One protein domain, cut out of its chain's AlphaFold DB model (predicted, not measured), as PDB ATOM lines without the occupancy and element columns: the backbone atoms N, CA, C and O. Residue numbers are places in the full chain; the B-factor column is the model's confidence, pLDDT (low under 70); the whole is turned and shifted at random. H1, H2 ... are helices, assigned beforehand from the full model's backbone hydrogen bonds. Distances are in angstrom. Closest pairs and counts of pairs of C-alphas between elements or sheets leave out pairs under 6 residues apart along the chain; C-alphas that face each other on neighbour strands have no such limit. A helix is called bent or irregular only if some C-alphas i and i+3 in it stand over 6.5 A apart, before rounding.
ATOM      1  N   ALA A  55      62.398  10.552  63.081       81.69
ATOM      2  CA  ALA A  55      61.888  11.739  63.755       81.69
ATOM      3  C   ALA A  55      62.431  13.017  63.101       81.69
ATOM      4  O   ALA A  55      63.554  13.049  62.599       81.69
ATOM      5  N   THR A  56      61.629  14.079  63.099       88.31
ATOM      6  CA  THR A  56      62.060  15.411  62.656       88.31
ATOM      7  C   THR A  56      62.287  16.326  63.849       88.31
ATOM      8  O   THR A  56      61.728  16.106  64.924       88.31
ATOM      9  N   VAL A  57      63.042  17.409  63.652       90.19
ATOM     10  CA  VAL A  57      63.229  18.443  64.683       90.19
ATOM     11  C   VAL A  57      61.885  18.974  65.199       90.19
ATOM     12  O   VAL A  57      61.702  19.120  66.402       90.19
ATOM     13  N   GLU A  58      60.921  19.230  64.310       90.56
ATOM     14  CA  GLU A  58      59.565  19.666  64.674       90.56
ATOM     15  C   GLU A  58      58.846  18.648  65.561       90.56
ATOM     16  O   GLU A  58      58.228  19.023  66.556       90.56
ATOM     17  N   TYR A  59      58.950  17.359  65.235       85.00
ATOM     18  CA  TYR A  59      58.368  16.296  66.045       85.00
ATOM     19  C   TYR A  59      58.990  16.257  67.450       85.00
ATOM     20  O   TYR A  59      58.264  16.246  68.444       85.00
ATOM     21  N   LEU A  60      60.323  16.303  67.535       86.81
ATOM     22  CA  LEU A  60      61.056  16.257  68.802       86.81
ATOM     23  C   LEU A  60      60.791  17.497  69.675       86.81
ATOM     24  O   LEU A  60      60.589  17.367  70.881       86.81
ATOM     25  N   ALA A  61      60.727  18.686  69.072       88.56
ATOM     26  CA  ALA A  61      60.406  19.929  69.771       88.56
ATOM     27  C   ALA A  61      58.984  19.908  70.353       88.56
ATOM     28  O   ALA A  61      58.794  20.211  71.532       88.56
ATOM     29  N   ASN A  62      57.999  19.462  69.562       86.75
ATOM     30  CA  ASN A  62      56.618  19.301  70.025       86.75
ATOM     31  C   ASN A  62      56.520  18.300  71.183       86.75
ATOM     32  O   ASN A  62      55.790  18.527  72.143       86.75
ATOM     33  N   GLN A  63      57.279  17.204  71.120       82.19
ATOM     34  CA  GLN A  63      57.332  16.211  72.190       82.19
ATOM     35  C   GLN A  63      57.949  16.770  73.484       82.19
ATOM     36  O   GLN A  63      57.547  16.370  74.579       82.19
ATOM     37  N   ALA A  64      58.907  17.689  73.368       84.00
ATOM     38  CA  ALA A  64      59.523  18.381  74.495       84.00
ATOM     39  C   ALA A  64      58.680  19.554  75.036       84.00
ATOM     40  O   ALA A  64      59.099  20.187  76.005       84.00
ATOM     41  N   ASP A  65      57.514  19.840  74.439       90.94
ATOM     42  CA  ASP A  65      56.689  21.028  74.720       90.94
ATOM     43  C   ASP A  65      57.485  22.342  74.543       90.94
ATOM     44  O   ASP A  65      57.376  23.289  75.323       90.94
ATOM     45  N   GLN A  66      58.341  22.382  73.514       90.50
ATOM     46  CA  GLN A  66      59.217  23.506  73.180       90.50
ATOM     47  C   GLN A  66      58.954  24.011  71.758       90.50
ATOM     48  O   GLN A  66      58.498  23.277  70.882       90.50
ATOM     49  N   SER A  67      59.298  25.276  71.495       96.44
ATOM     50  CA  SER A  67      59.405  25.747  70.113       96.44
ATOM     51  C   SER A  67      60.589  25.067  69.411       96.44
ATOM     52  O   SER A  67      61.562  24.673  70.056       96.44
ATOM     53  N   VAL A  68      60.541  24.957  68.080       94.81
ATOM     54  CA  VAL A  68      61.652  24.396  67.284       94.81
ATOM     55  C   VAL A  68      62.960  25.153  67.531       94.81
ATOM     56  O   VAL A  68      64.023  24.544  67.617       94.81
ATOM     57  N   GLU A  69      62.889  26.475  67.665       96.81
ATOM     58  CA  GLU A  69      64.059  27.322  67.898       96.81
ATOM     59  C   GLU A  69      64.656  27.088  69.290       96.81
ATOM     60  O   GLU A  69      65.865  26.896  69.398       96.81
ATOM     61  N   ASP A  70      63.825  27.025  70.336       97.06
ATOM     62  CA  ASP A  70      64.291  26.759  71.705       97.06
ATOM     63  C   ASP A  70      64.864  25.341  71.838       97.06
ATOM     64  O   ASP A  70      65.903  25.138  72.476       97.06
ATOM     65  N   TYR A  71      64.213  24.368  71.194       95.06
ATOM     66  CA  TYR A  71      64.664  22.981  71.163       95.06
ATOM     67  C   TYR A  71      66.031  22.838  70.488       95.06
ATOM     68  O   TYR A  71      66.882  22.107  70.983       95.06
ATOM     69  N   LEU A  72      66.281  23.541  69.380       96.12
ATOM     70  CA  LEU A  72      67.585  23.528  68.709       96.12
ATOM     71  C   LEU A  72      68.650  24.298  69.500       96.12
ATOM     72  O   LEU A  72      69.787  23.833  69.627       96.12
ATOM     73  N   ALA A  73      68.285  25.448  70.075       96.50
ATOM     74  CA  ALA A  73      69.212  26.318  70.792       96.50
ATOM     75  C   ALA A  73      69.851  25.623  72.002       96.50
ATOM     76  O   ALA A  73      71.023  25.859  72.304       96.50
ATOM     77  N   GLN A  74      69.129  24.715  72.669       94.06
ATOM     78  CA  GLN A  74      69.686  23.953  73.792       94.06
ATOM     79  C   GLN A  74      70.819  22.999  73.381       94.06
ATOM     80  O   GLN A  74      71.582  22.573  74.253       94.06
ATOM     81  N   TYR A  75      70.933  22.689  72.089       94.06
ATOM     82  CA  TYR A  75      71.982  21.864  71.493       94.06
ATOM     83  C   TYR A  75      72.920  22.678  70.588       94.06
ATOM     84  O   TYR A  75      73.610  22.116  69.742       94.06
ATOM     85  N   GLY A  76      72.940  24.007  70.745       94.38
ATOM     86  CA  GLY A  76      73.830  24.896  69.992       94.38
ATOM     87  C   GLY A  76      73.476  25.040  68.509       94.38
ATOM     88  O   GLY A  76      74.287  25.552  67.740       94.38
ATOM     89  N   LEU A  77      72.282  24.606  68.101       96.31
ATOM     90  CA  LEU A  77      71.810  24.669  66.724       96.31
ATOM     91  C   LEU A  77      70.831  25.827  66.529       96.31
ATOM     92  O   LEU A  77      70.176  26.288  67.462       96.31
ATOM     93  N   THR A  78      70.708  26.288  65.288       95.88
ATOM     94  CA  THR A  78      69.739  27.318  64.889       95.88
ATOM     95  C   THR A  78      69.110  26.949  63.553       95.88
ATOM     96  O   THR A  78      69.711  26.221  62.759       95.88
ATOM     97  N   LEU A  79      67.895  27.438  63.301       95.38
ATOM     98  CA  LEU A  79      67.265  27.294  61.992       95.38
ATOM     99  C   LEU A  79      68.043  28.081  60.928       95.38
ATOM    100  O   LEU A  79      68.448  29.221  61.151       95.38
ATOM    101  N   GLY A  80      68.203  27.487  59.749       92.94
ATOM    102  CA  GLY A  80      68.922  28.080  58.628       92.94
ATOM    103  C   GLY A  80      68.831  27.231  57.363       92.94
ATOM    104  O   GLY A  80      67.873  26.484  57.152       92.94
ATOM    105  N   ASP A  81      69.841  27.349  56.502       89.19
ATOM    106  CA  ASP A  81      69.876  26.607  55.238       89.19
ATOM    107  C   ASP A  81      70.060  25.097  55.451       89.19
ATOM    108  O   ASP A  81      69.431  24.308  54.740       89.19
ATOM    109  N   THR A  82      70.861  24.716  56.454       89.19
ATOM    110  CA  THR A  82      71.162  23.320  56.817       89.19
ATOM    111  C   THR A  82      70.093  22.713  57.726       89.19
ATOM    112  O   THR A  82      69.543  21.664  57.412       89.19
ATOM    113  N   ILE A  83      69.756  23.379  58.835       94.81
ATOM    114  CA  ILE A  83      68.786  22.874  59.814       94.81
ATOM    115  C   ILE A  83      67.441  23.575  59.630       94.81
ATOM    116  O   ILE A  83      67.333  24.795  59.731       94.81
ATOM    117  N   LYS A  84      66.394  22.792  59.383       95.06
ATOM    118  CA  LYS A  84      65.004  23.231  59.218       95.06
ATOM    119  C   LYS A  84      64.112  22.441  60.170       95.06
ATOM    120  O   LYS A  84      64.477  21.367  60.627       95.06
ATOM    121  N   ALA A  85      62.885  22.907  60.390       91.19
ATOM    122  CA  ALA A  85      61.903  22.190  61.213       91.19
ATOM    123  C   ALA A  85      61.677  20.729  60.756       91.19
ATOM    124  O   ALA A  85      61.452  19.837  61.566       91.19
ATOM    125  N   LYS A  86      61.786  20.473  59.447       90.38
ATOM    126  CA  LYS A  86      61.613  19.141  58.845       90.38
ATOM    127  C   LYS A  86      62.911  18.345  58.676       90.38
ATOM    128  O   LYS A  86      62.854  17.260  58.108       90.38
ATOM    129  N   THR A  87      64.051  18.882  59.108       90.75
ATOM    130  CA  THR A  87      65.317  18.140  59.155       90.75
ATOM    131  C   THR A  87      65.137  16.915  60.047       90.75
ATOM    132  O   THR A  87      64.422  16.992  61.054       90.75
ATOM    133  N   THR A  88      65.719  15.783  59.654       88.81
ATOM    134  CA  THR A  88      65.616  14.547  60.436       88.81
ATOM    135  C   THR A  88      66.512  14.599  61.670       88.81
ATOM    136  O   THR A  88      67.419  15.427  61.760       88.81
ATOM    137  N   GLU A  89      66.257  13.726  62.639       86.69
ATOM    138  CA  GLU A  89      67.059  13.607  63.853       86.69
ATOM    139  C   GLU A  89      68.531  13.328  63.534       86.69
ATOM    140  O   GLU A  89      69.390  14.050  64.020       86.69
ATOM    141  N   SER A  90      68.851  12.375  62.657       86.44
ATOM    142  CA  SER A  90      70.229  12.075  62.250       86.44
ATOM    143  C   SER A  90      70.897  13.272  61.593       86.44
ATOM    144  O   SER A  90      72.049  13.559  61.900       86.44
ATOM    145  N   GLU A  91      70.198  14.003  60.719       90.19
ATOM    146  CA  GLU A  91      70.771  15.202  60.100       90.19
ATOM    147  C   GLU A  91      70.948  16.334  61.131       90.19
ATOM    148  O   GLU A  91      71.910  17.097  61.058       90.19
ATOM    149  N   MET A  92      70.079  16.428  62.140       93.12
ATOM    150  CA  MET A  92      70.281  17.322  63.280       93.12
ATOM    151  C   MET A  92      71.521  16.913  64.095       93.12
ATOM    152  O   MET A  92      72.362  17.767  64.380       93.12
ATOM    153  N   LEU A  93      71.656  15.629  64.442       91.00
ATOM    154  CA  LEU A  93      72.777  15.082  65.214       91.00
ATOM    155  C   LEU A  93      74.114  15.284  64.493       91.00
ATOM    156  O   LEU A  93      75.077  15.702  65.127       91.00
ATOM    157  N   ASP A  94      74.151  15.093  63.172       92.38
ATOM    158  CA  ASP A  94      75.317  15.340  62.312       92.38
ATOM    159  C   ASP A  94      75.902  16.745  62.464       92.38
ATOM    160  O   ASP A  94      77.108  16.939  62.307       92.38
ATOM    161  N   ASN A  95      75.060  17.725  62.780       95.25
ATOM    162  CA  ASN A  95      75.465  19.118  62.905       95.25
ATOM    163  C   ASN A  95      75.749  19.541  64.356       95.25
ATOM    164  O   ASN A  95      76.177  20.673  64.579       95.25
ATOM    165  N   MET A  96      75.539  18.666  65.346       94.88
ATOM    166  CA  MET A  96      75.884  18.957  66.738       94.88
ATOM    167  C   MET A  96      77.387  18.837  66.976       94.88
ATOM    168  O   MET A  96      78.065  17.990  66.399       94.88
TER     169      MET A  96
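This is residues 55 to 96 of the 197 residues of an uncharacterized protein of Firmicutes bacterium CAG:41 (UniProt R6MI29). Two short helices, H1 and H2, are set nearly at right angles to each other, and a third short helix, H3, stands away from H2 with its first residue near the first residue of H1. A long stretch with no named element, residues 74 to 88, swings out from the last residue of H2 and folds back to H3, bringing the path round again to where H1 begins. The printed part has 42 residues with three named helices, in the order H1, H2, H3, and no named strand; the class is all helix, though under half of the residues, 19 of 42, are in named elements. The whole is compact, with a radius of gyration of the C-alphas of 8.8 A, and its outline is rounded, with spans of 23 by 18 by 15 A.

Begin near the first printed residue, Ala 55, and go on to H1, residues 57 to 63. After it look for H2, residues 68 to 73, which touches H1 with 7 pairs of C-alphas within 8 A. The closest C-alphas of these two helices are those of Ala 61 and Val 68, 5.3 A apart. The lines of H1 and H2 are about perpendicular, at 80 degrees, and their centres are 9.3 A apart. Now go on to H3, residues 89 to 94, which is apart from H2, although H2 is the helix before it in the chain. H3 is close to H1 but not clearly touching it, with 2 pairs of C-alphas within 8 A. Look there at Val 57 and Glu 89, whose C-alphas, the closest of H1 and H3, are 6.2 A apart. The lines of H1 and H3 stand at a steep tilt of 54 degrees, and the two helices run opposite ways, with 13.1 A from centre to centre. If you check the backbone O and N atoms, you will find each O i to N i+4 pair inside H1, H2 and H3 within hydrogen-bond range.

Find C-alpha 57 at (63.229, 18.443, 64.683); from there H1, the longest helix by residues with 7, runs to C-alpha 63 at (57.332, 16.211, 72.190), 9.8 A away. Go on through residues 64 to 67 to Val 68, where H2 begins; its 6 residues end at Ala 73, and its first and last C-alphas are 8.6 A apart. Next read residues 74 to 88, whose C-alphas lie 6 to 13 A from the mean of the C-alphas of the printed part. H3 begins at Glu 89 and has 6 residues; it ends at C-alpha 94, which you find at (75.317, 15.340, 62.312), 8.6 A from its first C-alpha. Two more residues, Asn 95 and Met 96, follow it in the printed part. None of the three helices is bent or irregular.

Look at Asp 65 and Asp 81 for the two C-alphas farthest apart, 24.2 A; Asp 65 lies between H1 and H2, and Asp 81 lies between H2 and H3. From the first printed C-alpha, that of Ala 55, to the last, that of Met 96, the distance is 16.0 A. The link from H1 to H2 is tight, with 4 residues, while the link from H2 to H3 is long, with 15 residues. The printed part has no cut and runs from residue 55 to residue 96 of a full chain of 197 residues. In the B-factor column you will find the model's own confidence: the mean pLDDT of the printed part is 91.4, and no printed residue is under 70. By helix, the mean pLDDT is 87 in H1, 96 in H2 and 90 in H3.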